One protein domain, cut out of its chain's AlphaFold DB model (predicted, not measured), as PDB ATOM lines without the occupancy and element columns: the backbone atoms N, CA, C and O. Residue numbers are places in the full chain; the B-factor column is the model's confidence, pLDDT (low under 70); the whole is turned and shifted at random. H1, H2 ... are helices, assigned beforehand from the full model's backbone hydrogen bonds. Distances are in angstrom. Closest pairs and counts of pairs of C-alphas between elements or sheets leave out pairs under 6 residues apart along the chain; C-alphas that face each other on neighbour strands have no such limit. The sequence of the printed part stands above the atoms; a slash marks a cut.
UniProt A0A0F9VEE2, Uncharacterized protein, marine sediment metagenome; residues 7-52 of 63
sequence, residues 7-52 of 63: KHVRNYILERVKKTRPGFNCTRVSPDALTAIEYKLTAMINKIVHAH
ATOM      1  N   LYS A   7      -2.491  33.297  36.995       94.12
ATOM      2  CA  LYS A   7      -1.615  33.954  37.982       94.12
ATOM      3  C   LYS A   7      -0.426  34.619  37.294       94.12
ATOM      4  O   LYS A   7      -0.148  35.787  37.550       94.12
ATOM      5  N   HIS A   8       0.243  33.890  36.406       95.38
ATOM      6  CA  HIS A   8       1.391  34.416  35.675       95.38
ATOM      7  C   HIS A   8       0.990  35.575  34.752       95.38
ATOM      8  O   HIS A   8       1.610  36.634  34.793       95.38
ATOM      9  N   VAL A   9      -0.105  35.421  33.999       95.56
ATOM     10  CA  VAL A   9      -0.618  36.467  33.097       95.56
ATOM     11  C   VAL A   9      -0.979  37.740  33.863       95.56
ATOM     12  O   VAL A   9      -0.642  38.837  33.425       95.56
ATOM     13  N   ARG A  10      -1.608  37.619  35.039       96.38
ATOM     14  CA  ARG A  10      -1.898  38.771  35.904       96.38
ATOM     15  C   ARG A  10      -0.628  39.531  36.285       96.38
ATOM     16  O   ARG A  10      -0.593  40.749  36.130       96.38
ATOM     17  N   ASN A  11       0.391  38.825  36.771       96.44
ATOM     18  CA  ASN A  11       1.654  39.445  37.176       96.44
ATOM     19  C   ASN A  11       2.325  40.139  35.989       96.44
ATOM     20  O   ASN A  11       2.713  41.300  36.093       96.44
ATOM     21  N   TYR A  12       2.360  39.464  34.840       96.69
ATOM     22  CA  TYR A  12       2.907  40.019  33.610       96.69
ATOM     23  C   TYR A  12       2.198  41.314  33.187       96.69
ATOM     24  O   TYR A  12       2.860  42.293  32.849       96.69
ATOM     25  N   ILE A  13       0.860  41.359  33.239       96.38
ATOM     26  CA  ILE A  13       0.089  42.569  32.906       96.38
ATOM     27  C   ILE A  13       0.472  43.726  33.832       96.38
ATOM     28  O   ILE A  13       0.743  44.823  33.345       96.38
ATOM     29  N   LEU A  14       0.525  43.495  35.146       96.56
ATOM     30  CA  LEU A  14       0.867  44.539  36.118       96.56
ATOM     31  C   LEU A  14       2.288  45.073  35.898       96.56
ATOM     32  O   LEU A  14       2.499  46.285  35.866       96.56
ATOM     33  N   GLU A  15       3.256  44.184  35.666       96.12
ATOM     34  CA  GLU A  15       4.626  44.579  35.337       96.12
ATOM     35  C   GLU A  15       4.706  45.355  34.024       96.12
ATOM     36  O   GLU A  15       5.418  46.358  33.930       96.12
ATOM     37  N   ARG A  16       3.966  44.915  32.999       96.56
ATOM     38  CA  ARG A  16       3.952  45.578  31.697       96.56
ATOM     39  C   ARG A  16       3.358  46.974  31.805       96.56
ATOM     40  O   ARG A  16       3.967  47.899  31.283       96.56
ATOM     41  N   VAL A  17       2.243  47.134  32.516       96.62
ATOM     42  CA  VAL A  17       1.608  48.436  32.767       96.62
ATOM     43  C   VAL A  17       2.550  49.370  33.523       96.62
ATOM     44  O   VAL A  17       2.718  50.514  33.107       96.62
ATOM     45  N   LYS A  18       3.232  48.876  34.565       94.94
ATOM     46  CA  LYS A  18       4.229  49.661  35.311       94.94
ATOM     47  C   LYS A  18       5.358  50.168  34.408       94.94
ATOM     48  O   LYS A  18       5.810  51.295  34.571       94.94
ATOM     49  N   LYS A  19       5.808  49.344  33.455       95.56
ATOM     50  CA  LYS A  19       6.875  49.698  32.504       95.56
ATOM     51  C   LYS A  19       6.407  50.655  31.405       95.56
ATOM     52  O   LYS A  19       7.180  51.508  30.993       95.56
ATOM     53  N   THR A  20       5.186  50.501  30.895       96.88
ATOM     54  CA  THR A  20       4.705  51.267  29.729       96.88
ATOM     55  C   THR A  20       3.965  52.550  30.090       96.88
ATOM     56  O   THR A  20       3.854  53.433  29.244       96.88
ATOM     57  N   ARG A  21       3.434  52.667  31.312       94.50
ATOM     58  CA  ARG A  21       2.629  53.813  31.761       94.50
ATOM     59  C   ARG A  21       3.129  54.306  33.125       94.50
ATOM     60  O   ARG A  21       2.444  54.097  34.131       94.50
ATOM     61  N   PRO A  22       4.321  54.930  33.192       89.69
ATOM     62  CA  PRO A  22       4.833  55.482  34.442       89.69
ATOM     63  C   PRO A  22       3.835  56.509  35.003       89.69
ATOM     64  O   PRO A  22       3.344  57.366  34.275       89.69
ATOM     65  N   GLY A  23       3.485  56.379  36.285       91.12
ATOM     66  CA  GLY A  23       2.469  57.203  36.956       91.12
ATOM     67  C   GLY A  23       1.066  56.586  37.015       91.12
ATOM     68  O   GLY A  23       0.249  57.015  37.828       91.12
ATOM     69  N   PHE A  24       0.777  55.538  36.232       93.62
ATOM     70  CA  PHE A  24      -0.478  54.797  36.363       93.62
ATOM     71  C   PHE A  24      -0.338  53.648  37.372       93.62
ATOM     72  O   PHE A  24       0.214  52.587  37.071       93.62
ATOM     73  N   ASN A  25      -0.875  53.848  38.578       89.94
ATOM     74  CA  ASN A  25      -0.801  52.893  39.690       89.94
ATOM     75  C   ASN A  25      -1.838  51.762  39.567       89.94
ATOM     76  O   ASN A  25      -2.751  51.625  40.380       89.94
ATOM     77  N   CYS A  26      -1.697  50.932  38.535       93.25
ATOM     78  CA  CYS A  26      -2.516  49.735  38.373       93.25
ATOM     79  C   CYS A  26      -2.067  48.637  39.351       93.25
ATOM     80  O   CYS A  26      -0.937  48.161  39.275       93.25
ATOM     81  N   THR A  27      -2.950  48.219  40.262       94.44
ATOM     82  CA  THR A  27      -2.646  47.207  41.298       94.44
ATOM     83  C   THR A  27      -3.389  45.888  41.104       94.44
ATOM     84  O   THR A  27      -3.068  44.890  41.750       94.44
ATOM     85  N   ARG A  28      -4.407  45.859  40.236       95.50
ATOM     86  CA  ARG A  28      -5.293  44.706  40.044       95.50
ATOM     87  C   ARG A  28      -5.643  44.522  38.575       95.50
ATOM     88  O   ARG A  28      -5.717  45.481  37.816       95.50
ATOM     89  N   VAL A  29      -5.918  43.273  38.213       95.44
ATOM     90  CA  VAL A  29      -6.459  42.882  36.906       95.44
ATOM     91  C   VAL A  29      -7.778  42.170  37.159       95.44
ATOM     92  O   VAL A  29      -7.824  41.260  37.993       95.44
ATOM     93  N   SER A  30      -8.843  42.588  36.474       95.62
ATOM     94  CA  SER A  30     -10.155  41.964  36.636       95.62
ATOM     95  C   SER A  30     -10.143  40.512  36.132       95.62
ATOM     96  O   SER A  30      -9.421  40.192  35.181       95.62
ATOM     97  N   PRO A  31     -10.937  39.615  36.743       93.31
ATOM     98  CA  PRO A  31     -11.128  38.263  36.222       93.31
ATOM     99  C   PRO A  31     -11.620  38.266  34.769       93.31
ATOM    100  O   PRO A  31     -11.106  37.501  33.957       93.31
ATOM    101  N   ASP A  32     -12.523  39.186  34.423       94.81
ATOM    102  CA  ASP A  32     -13.090  39.306  33.076       94.81
ATOM    103  C   ASP A  32     -12.039  39.655  32.025       94.81
ATOM    104  O   ASP A  32     -12.067  39.114  30.923       94.81
ATOM    105  N   ALA A  33     -11.058  40.499  32.367       95.06
ATOM    106  CA  ALA A  33      -9.954  40.803  31.463       95.06
ATOM    107  C   ALA A  33      -9.125  39.547  31.153       95.06
ATOM    108  O   ALA A  33      -8.747  39.326  30.003       95.06
ATOM    109  N   LEU A  34      -8.878  38.694  32.153       95.19
ATOM    110  CA  LEU A  34      -8.164  37.430  31.954       95.19
ATOM    111  C   LEU A  34      -8.980  36.458  31.091       95.19
ATOM    112  O   LEU A  34      -8.423  35.834  30.191       95.19
ATOM    113  N   THR A  35     -10.292  36.378  31.322       94.31
ATOM    114  CA  THR A  35     -11.213  35.573  30.506       94.31
ATOM    115  C   THR A  35     -11.256  36.065  29.058       94.31
ATOM    116  O   THR A  35     -11.189  35.263  28.131       94.31
ATOM    117  N   ALA A  36     -11.293  37.380  28.836       95.00
ATOM    118  CA  ALA A  36     -11.291  37.962  27.497       95.00
ATOM    119  C   ALA A  36      -9.981  37.684  26.739       95.00
ATOM    120  O   ALA A  36     -10.010  37.411  25.538       95.00
ATOM    121  N   ILE A  37      -8.831  37.726  27.421       95.06
ATOM    122  CA  ILE A  37      -7.532  37.365  26.828       95.06
ATOM    123  C   ILE A  37      -7.518  35.884  26.440       95.06
ATOM    124  O   ILE A  37      -7.114  35.542  25.331       95.06
ATOM    125  N   GLU A  38      -7.998  35.012  27.327       94.56
ATOM    126  CA  GLU A  38      -8.099  33.574  27.075       94.56
ATOM    127  C   GLU A  38      -9.006  33.259  25.878       94.56
ATOM    128  O   GLU A  38      -8.638  32.465  25.010       94.56
ATOM    129  N   TYR A  39     -10.149  33.940  25.773       95.06
ATOM    130  CA  TYR A  39     -11.055  33.807  24.635       95.06
ATOM    131  C   TYR A  39     -10.388  34.223  23.318       95.06
ATOM    132  O   TYR A  39     -10.451  33.493  22.330       95.06
ATOM    133  N   LYS A  40      -9.683  35.362  23.307       94.94
ATOM    134  CA  LYS A  40      -8.954  35.834  22.119       94.94
ATOM    135  C   LYS A  40      -7.854  34.864  21.691       94.94
ATOM    136  O   LYS A  40      -7.722  34.596  20.500       94.94
ATOM    137  N   LEU A  41      -7.094  34.323  22.644       93.81
ATOM    138  CA  LEU A  41      -6.069  33.317  22.363       93.81
ATOM    139  C   LEU A  41      -6.690  32.042  21.782       93.81
ATOM    140  O   LEU A  41      -6.196  31.518  20.791       93.81
ATOM    141  N   THR A  42      -7.803  31.584  22.354       94.56
ATOM    142  CA  THR A  42      -8.539  30.415  21.851       94.56
ATOM    143  C   THR A  42      -8.995  30.632  20.409       94.56
ATOM    144  O   THR A  42      -8.755  29.789  19.549       94.56
ATOM    145  N   ALA A  43      -9.605  31.785  20.116       94.25
ATOM    146  CA  ALA A  43     -10.046  32.127  18.766       94.25
ATOM    147  C   ALA A  43      -8.872  32.185  17.773       94.25
ATOM    148  O   ALA A  43      -8.990  31.705  16.646       94.25
ATOM    149  N   MET A  44      -7.728  32.726  18.201       92.50
ATOM    150  CA  MET A  44      -6.505  32.766  17.400       92.50
ATOM    151  C   MET A  44      -5.981  31.359  17.098       92.50
ATOM    152  O   MET A  44      -5.741  31.047  15.936       92.50
ATOM    153  N   ILE A  45      -5.867  30.496  18.110       91.19
ATOM    154  CA  ILE A  45      -5.430  29.105  17.937       91.19
ATOM    155  C   ILE A  45      -6.370  28.372  16.980       91.19
ATOM    156  O   ILE A  45      -5.901  27.766  16.024       91.19
ATOM    157  N   ASN A  46      -7.686  28.485  17.174       91.81
ATOM    158  CA  ASN A  46      -8.670  27.842  16.300       91.81
ATOM    159  C   ASN A  46      -8.520  28.290  14.843       91.81
ATOM    160  O   ASN A  46      -8.576  27.465  13.934       91.81
ATOM    161  N   LYS A  47      -8.276  29.586  14.617       91.50
ATOM    162  CA  LYS A  47      -8.028  30.120  13.275       91.50
ATOM    163  C   LYS A  47      -6.777  29.503  12.642       91.50
ATOM    164  O   LYS A  47      -6.840  29.096  11.486       91.50
ATOM    165  N   ILE A  48      -5.669  29.413  13.380       88.75
ATOM    166  CA  ILE A  48      -4.420  28.819  12.873       88.75
ATOM    167  C   ILE A  48      -4.621  27.322  12.610       88.75
ATOM    168  O   ILE A  48      -4.195  26.819  11.576       88.75
ATOM    169  N   VAL A  49      -5.346  26.621  13.489       87.75
ATOM    170  CA  VAL A  49      -5.692  25.205  13.309       87.75
ATOM    171  C   VAL A  49      -6.496  24.964  12.043       87.75
ATOM    172  O   VAL A  49      -6.185  24.036  11.304       87.75
ATOM    173  N   HIS A  50      -7.489  25.802  11.756       87.69
ATOM    174  CA  HIS A  50      -8.258  25.697  10.515       87.69
ATOM    175  C   HIS A  50      -7.458  26.081   9.271       87.69
ATOM    176  O   HIS A  50      -7.707  25.536   8.200       87.69
ATOM    177  N   ALA A  51      -6.505  27.003   9.396       85.62
ATOM    178  CA  ALA A  51      -5.635  27.385   8.290       85.62
ATOM    179  C   ALA A  51      -4.546  26.336   7.997       85.62
ATOM    180  O   ALA A  51      -3.990  26.340   6.899       85.62
ATOM    181  N   HIS A  52      -4.223  25.459   8.957       81.06
ATOM    182  CA  HIS A  52      -3.109  24.522   8.840       81.06
ATOM    183  C   HIS A  52      -3.324  23.493   7.721       81.06
ATOM    184  O   HIS A  52      -4.332  22.780   7.731       81.06
TER     185      HIS A  52
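AT A GLANCE: This is residues 7 to 52 of the 63 residues of an uncharacterized protein of marine sediment metagenome (UniProt A0A0F9VEE2). Two helices make a loose L: the first parts of H1 and of the longer H2 come near each other at about a right angle, and the link between them folds back from the end of H1 to the start of H2. Residues 38 to 52, of which 38 to 51 belong to H2, stick out as a free arm. The printed part has 46 residues, all helix by class, with two named helices and no named strand. It is only just loose, close to extended, with a radius of gyration of the C-alphas of 13.8 A and spans of 43 by 20 by 14 A.

HOW THE PARTS SIT: H1, residues 7 to 20, and H2, residues 31 to 51, are close but not clearly touching; their closest C-alphas, those of Arg 10 and Leu 34, are 7.5 A apart. Their lines are about perpendicular, at 81 degrees. In both helices every O i to N i+4 pair is within hydrogen-bond range.

IN THESE COORDINATES: H1 begins at C-alpha 7 (-1.615, 33.954, 37.982) and is 20.2 A long. H2 measures 30.5 A and ends at C-alpha 51 (-5.635, 27.385, 8.290).

THE WHOLE: The C-alphas farthest apart, of Gly 23 and His 52, are 43.5 A apart. The printed part has no cut, the link is short, and no printed residue is under 70 in pLDDT.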